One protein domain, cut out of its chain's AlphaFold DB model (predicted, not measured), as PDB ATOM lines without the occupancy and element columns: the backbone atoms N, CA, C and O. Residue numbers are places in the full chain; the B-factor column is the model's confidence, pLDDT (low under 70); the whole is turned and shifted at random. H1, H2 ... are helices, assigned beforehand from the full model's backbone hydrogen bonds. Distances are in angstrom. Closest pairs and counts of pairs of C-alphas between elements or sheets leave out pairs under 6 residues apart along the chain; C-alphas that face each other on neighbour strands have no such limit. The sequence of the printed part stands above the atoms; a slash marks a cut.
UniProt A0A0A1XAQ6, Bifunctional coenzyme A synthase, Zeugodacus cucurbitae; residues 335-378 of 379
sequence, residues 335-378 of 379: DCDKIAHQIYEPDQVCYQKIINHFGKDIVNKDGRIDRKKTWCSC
ATOM      1  N   ASP A 335      23.166 -40.206  29.208       85.56
ATOM      2  CA  ASP A 335      23.229 -40.379  27.756       85.56
ATOM      3  C   ASP A 335      24.200 -39.354  27.153       85.56
ATOM      4  O   ASP A 335      23.862 -38.180  26.969       85.56
ATOM      5  N   CYS A 336      25.426 -39.799  26.873       81.44
ATOM      6  CA  CYS A 336      26.476 -38.946  26.324       81.44
ATOM      7  C   CYS A 336      26.112 -38.373  24.951       81.44
ATOM      8  O   CYS A 336      26.515 -37.252  24.655       81.44
ATOM      9  N   ASP A 337      25.334 -39.090  24.134       79.25
ATOM     10  CA  ASP A 337      24.928 -38.598  22.817       79.25
ATOM     11  C   ASP A 337      23.943 -37.441  22.968       79.25
ATOM     12  O   ASP A 337      24.080 -36.422  22.287       79.25
ATOM     13  N   LYS A 338      22.978 -37.553  23.887       83.31
ATOM     14  CA  LYS A 338      22.052 -36.453  24.204       83.31
ATOM     15  C   LYS A 338      22.772 -35.258  24.809       83.31
ATOM     16  O   LYS A 338      22.517 -34.137  24.380       83.31
ATOM     17  N   ILE A 339      23.687 -35.481  25.752       85.25
ATOM     18  CA  ILE A 339      24.478 -34.403  26.360       85.25
ATOM     19  C   ILE A 339      25.337 -33.718  25.297       85.25
ATOM     20  O   ILE A 339      25.352 -32.494  25.229       85.25
ATOM     21  N   ALA A 340      25.983 -34.485  24.415       81.94
ATOM     22  CA  ALA A 340      26.742 -33.941  23.295       81.94
ATOM     23  C   ALA A 340      25.858 -33.100  22.358       81.94
ATOM     24  O   ALA A 340      26.281 -32.040  21.922       81.94
ATOM     25  N   HIS A 341      24.620 -33.523  22.062       79.38
ATOM     26  CA  HIS A 341      23.678 -32.676  21.317       79.38
ATOM     27  C   HIS A 341      23.339 -31.392  22.074       79.38
ATOM     28  O   HIS A 341      23.376 -30.322  21.481       79.38
ATOM     29  N   GLN A 342      23.047 -31.491  23.371       81.44
ATOM     30  CA  GLN A 342      22.667 -30.340  24.185       81.44
ATOM     31  C   GLN A 342      23.771 -29.289  24.233       81.44
ATOM     32  O   GLN A 342      23.483 -28.121  24.033       81.44
ATOM     33  N   ILE A 343      25.035 -29.677  24.413       84.75
ATOM     34  CA  ILE A 343      26.150 -28.714  24.463       84.75
ATOM     35  C   ILE A 343      26.469 -28.069  23.102       84.75
ATOM     36  O   ILE A 343      27.229 -27.100  23.058       84.75
ATOM     37  N   TYR A 344      25.925 -28.607  22.004       81.00
ATOM     38  CA  TYR A 344      26.022 -28.042  20.654       81.00
ATOM     39  C   TYR A 344      24.836 -27.150  20.287       81.00
ATOM     40  O   TYR A 344      24.848 -26.579  19.201       81.00
ATOM     41  N   GLU A 345      23.797 -27.054  21.117       82.38
ATOM     42  CA  GLU A 345      22.699 -26.128  20.838       82.38
ATOM     43  C   GLU A 345      23.193 -24.670  20.894       82.38
ATOM     44  O   GLU A 345      24.204 -24.384  21.547       82.38
ATOM     45  N   PRO A 346      22.500 -23.738  20.214       78.88
ATOM     46  CA  PRO A 346      22.804 -22.315  20.304       78.88
ATOM     47  C   PRO A 346      22.941 -21.852  21.761       78.88
ATOM     48  O   PRO A 346      22.263 -22.358  22.656       78.88
ATOM     49  N   ASP A 347      23.857 -20.911  21.990       81.75
ATOM     50  CA  ASP A 347      24.175 -20.324  23.302       81.75
ATOM     51  C   ASP A 347      24.838 -21.265  24.323       81.75
ATOM     52  O   ASP A 347      25.073 -20.888  25.472       81.75
ATOM     53  N   GLN A 348      25.212 -22.477  23.913       83.88
ATOM     54  CA  GLN A 348      25.926 -23.422  24.769       83.88
ATOM     55  C   GLN A 348      27.445 -23.327  24.601       83.88
ATOM     56  O   GLN A 348      27.982 -22.880  23.585       83.88
ATOM     57  N   VAL A 349      28.165 -23.792  25.623       82.31
ATOM     58  CA  VAL A 349      29.618 -23.592  25.789       82.31
ATOM     59  C   VAL A 349      30.445 -24.106  24.600       82.31
ATOM     60  O   VAL A 349      31.514 -23.563  24.305       82.31
ATOM     61  N   CYS A 350      29.973 -25.149  23.908       82.25
ATOM     62  CA  CYS A 350      30.683 -25.735  22.771       82.25
ATOM     63  C   CYS A 350      30.253 -25.162  21.414       82.25
ATOM     64  O   CYS A 350      31.050 -25.234  20.481       82.25
ATOM     65  N   TYR A 351      29.070 -24.553  21.296       84.38
ATOM     66  CA  TYR A 351      28.555 -24.017  20.030       84.38
ATOM     67  C   TYR A 351      29.524 -23.009  19.397       84.38
ATOM     68  O   TYR A 351      29.989 -23.196  18.270       84.38
ATOM     69  N   GLN A 352      29.935 -22.000  20.171       81.38
ATOM     70  CA  GLN A 352      30.843 -20.960  19.685       81.38
ATOM     71  C   GLN A 352      32.229 -21.513  19.327       81.38
ATOM     72  O   GLN A 352      32.844 -21.082  18.356       81.38
ATOM     73  N   LYS A 353      32.722 -22.493  20.096       84.38
ATOM     74  CA  LYS A 353      34.025 -23.129  19.851       84.38
ATOM     75  C   LYS A 353      34.025 -23.918  18.543       84.38
ATOM     76  O   LYS A 353      35.004 -23.857  17.807       84.38
ATOM     77  N   ILE A 354      32.931 -24.619  18.252       82.00
ATOM     78  CA  ILE A 354      32.766 -25.396  17.020       82.00
ATOM     79  C   ILE A 354      32.702 -24.462  15.809       82.00
ATOM     80  O   ILE A 354      33.428 -24.675  14.843       82.00
ATOM     81  N   ILE A 355      31.928 -23.377  15.886       83.06
ATOM     82  CA  ILE A 355      31.845 -22.379  14.806       83.06
ATOM     83  C   ILE A 355      33.188 -21.684  14.574       83.06
ATOM     84  O   ILE A 355      33.585 -21.477  13.430       83.06
ATOM     85  N   ASN A 356      33.912 -21.336  15.639       83.25
ATOM     86  CA  ASN A 356      35.221 -20.696  15.509       83.25
ATOM     87  C   ASN A 356      36.259 -21.614  14.849       83.25
ATOM     88  O   ASN A 356      37.168 -21.117  14.194       83.25
ATOM     89  N   HIS A 357      36.144 -22.932  15.035       84.31
ATOM     90  CA  HIS A 357      37.090 -23.895  14.478       84.31
ATOM     91  C   HIS A 357      36.750 -24.296  13.035       84.31
ATOM     92  O   HIS A 357      37.634 -24.322  12.187       84.31
ATOM     93  N   PHE A 358      35.478 -24.590  12.754       81.12
ATOM     94  CA  PHE A 358      35.026 -25.137  11.467       81.12
ATOM     95  C   PHE A 358      34.376 -24.099  10.536       81.12
ATOM     96  O   PHE A 358      34.016 -24.423   9.407       81.12
ATOM     97  N   GLY A 359      34.217 -22.854  10.989       80.25
ATOM     98  CA  GLY A 359      33.561 -21.786  10.236       80.25
ATOM     99  C   GLY A 359      32.038 -21.773  10.394       80.25
ATOM    100  O   GLY A 359      31.435 -22.624  11.042       80.25
ATOM    101  N   LYS A 360      31.377 -20.768   9.808       79.88
ATOM    102  CA  LYS A 360      29.910 -20.608   9.890       79.88
ATOM    103  C   LYS A 360      29.140 -21.494   8.902       79.88
ATOM    104  O   LYS A 360      27.931 -21.643   9.041       79.88
ATOM    105  N   ASP A 361      29.829 -22.116   7.950       80.31
ATOM    106  CA  ASP A 361      29.222 -22.895   6.860       80.31
ATOM    107  C   ASP A 361      28.604 -24.225   7.325       80.31
ATOM    108  O   ASP A 361      27.778 -24.832   6.632       80.31
ATOM    109  N   ILE A 362      28.977 -24.656   8.532       78.69
ATOM    110  CA  ILE A 362      28.422 -25.816   9.232       78.69
ATOM    111  C   ILE A 362      27.146 -25.495  10.024       78.69
ATOM    112  O   ILE A 362      26.622 -26.382  10.689       78.69
ATOM    113  N   VAL A 363      26.639 -24.258   9.995       80.75
ATOM    114  CA  VAL A 363      25.400 -23.861  10.681       80.75
ATOM    115  C   VAL A 363      24.249 -23.817   9.675       80.75
ATOM    116  O   VAL A 363      24.359 -23.253   8.586       80.75
ATOM    117  N   ASN A 364      23.130 -24.440  10.026       80.81
ATOM    118  CA  ASN A 364      21.901 -24.425   9.246       80.81
ATOM    119  C   ASN A 364      21.180 -23.075   9.348       80.81
ATOM    120  O   ASN A 364      21.456 -22.242  10.210       80.81
ATOM    121  N   LYS A 365      20.193 -22.861   8.469       77.38
ATOM    122  CA  LYS A 365      19.379 -21.631   8.452       77.38
ATOM    123  C   LYS A 365      18.571 -21.408   9.739       77.38
ATOM    124  O   LYS A 365      18.159 -20.285   9.996       77.38
ATOM    125  N   ASP A 366      18.343 -22.460  10.517       77.31
ATOM    126  CA  ASP A 366      17.673 -22.434  11.821       77.31
ATOM    127  C   ASP A 366      18.629 -22.105  12.986       77.31
ATOM    128  O   ASP A 366      18.218 -22.114  14.142       77.31
ATOM    129  N   GLY A 367      19.903 -21.817  12.695       77.06
ATOM    130  CA  GLY A 367      20.918 -21.484  13.690       77.06
ATOM    131  C   GLY A 367      21.558 -22.697  14.367       77.06
ATOM    132  O   GLY A 367      22.431 -22.518  15.212       77.06
ATOM    133  N   ARG A 368      21.193 -23.932  14.001       81.12
ATOM    134  CA  ARG A 368      21.755 -25.157  14.599       81.12
ATOM    135  C   ARG A 368      22.914 -25.723  13.786       81.12
ATOM    136  O   ARG A 368      22.979 -25.545  12.575       81.12
ATOM    137  N   ILE A 369      23.833 -26.435  14.435       80.12
ATOM    138  CA  ILE A 369      24.973 -27.071  13.753       80.12
ATOM    139  C   ILE A 369      24.492 -28.260  12.902       80.12
ATOM    140  O   ILE A 369      23.868 -29.196  13.406       80.12
ATOM    141  N   ASP A 370      24.829 -28.252  11.612       77.25
ATOM    142  CA  ASP A 370      24.614 -29.350  10.672       77.25
ATOM    143  C   ASP A 370      25.682 -30.431  10.859       77.25
ATOM    144  O   ASP A 370      26.836 -30.302  10.427       77.25
ATOM    145  N   ARG A 371      25.271 -31.539  11.481       68.69
ATOM    146  CA  ARG A 371      26.133 -32.700  11.714       68.69
ATOM    147  C   ARG A 371      26.673 -33.310  10.423       68.69
ATOM    148  O   ARG A 371      27.806 -33.767  10.413       68.69
ATOM    149  N   LYS A 372      25.926 -33.317   9.314       65.88
ATOM    150  CA  LYS A 372      26.434 -33.931   8.073       65.88
ATOM    151  C   LYS A 372      27.606 -33.145   7.491       65.88
ATOM    152  O   LYS A 372      28.539 -33.750   6.976       65.88
ATOM    153  N   LYS A 373      27.577 -31.817   7.612       65.44
ATOM    154  CA  LYS A 373      28.654 -30.944   7.131       65.44
ATOM    155  C   LYS A 373      29.871 -30.943   8.047       65.44
ATOM    156  O   LYS A 373      30.986 -30.958   7.545       65.44
ATOM    157  N   THR A 374      29.673 -30.999   9.366       56.94
ATOM    158  CA  THR A 374      30.792 -31.053  10.329       56.94
ATOM    159  C   THR A 374      31.648 -32.308  10.160       56.94
ATOM    160  O   THR A 374      32.865 -32.221  10.247       56.94
ATOM    161  N   TRP A 375      31.046 -33.466   9.861       53.06
ATOM    162  CA  TRP A 375      31.803 -34.706   9.638       53.06
ATOM    163  C   TRP A 375      32.675 -34.679   8.372       53.06
ATOM    164  O   TRP A 375      33.761 -35.252   8.392       53.06
ATOM    165  N   CYS A 376      32.248 -33.987   7.310       53.38
ATOM    166  CA  CYS A 376      33.050 -33.815   6.091       53.38
ATOM    167  C   CYS A 376      34.237 -32.858   6.256       53.38
ATOM    168  O   CYS A 376      35.112 -32.867   5.405       53.38
ATOM    169  N   SER A 377      34.260 -32.018   7.295       53.97
ATOM    170  CA  SER A 377      35.370 -31.087   7.558       53.97
ATOM    171  C   SER A 377      36.401 -31.632   8.555       53.97
ATOM    172  O   SER A 377      37.425 -30.993   8.777       53.97
ATOM    173  N   CYS A 378      36.127 -32.781   9.183       45.91
ATOM    174  CA  CYS A 378      37.026 -33.450  10.133       45.91
ATOM    175  C   CYS A 378      37.977 -34.475   9.480       45.91
ATOM    176  O   CYS A 378      38.866 -34.981  10.166       45.91
TER     177      CYS A 378
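This is residues 335 to 378 of the 379 residues of the protein "Bifunctional coenzyme A synthase" of Zeugodacus cucurbitae (UniProt A0A0A1XAQ6). Three short helices strung along the printed part make an open U: H1 is one arm, H2 the base, and H3 lies at the end of the other arm. H1 meets H2 at a corner near their ends, and the loop of residues 359 to 370 leads from H2 to H3. The printed part has 44 residues with three named helices, H1, H2 and H3 in that order, and no named strand; the class is all helix. It is compact, with a radius of gyration of the C-alphas of 9.9 A, and spans 27 by 20 by 19 A.

H1, residues 336 to 343, begins at C-alpha 336 (26.476, -38.946, 26.324) and is 10.4 A long. H2, residues 351 to 358, is 10.8 A long. H3, residues 371 to 376, is 9.0 A long and ends at C-alpha 376 (33.050, -33.815, 6.091).

H1 and H2 are close but not clearly touching; their closest C-alphas, of Ile 343 and Tyr 351, are 6.9 A apart. Their lines are about perpendicular, at 85 degrees. H2 and H3 are close but not clearly touching, the closest C-alphas, of Phe 358 and Thr 374, being 7.4 A apart. They run the same way at a shallow tilt of 25 degrees. H1 and H3 are apart. In H1 and H2 every O i to N i+4 pair is within hydrogen-bond range; in H3, 1 of 2.

The C-alphas farthest apart, of Asp 335 and Asp 361, are 27.9 A apart. The printed part has no cut. The link from H2 to H3 is long, with 12 residues. Residues 371 to 378 have pLDDT under 70.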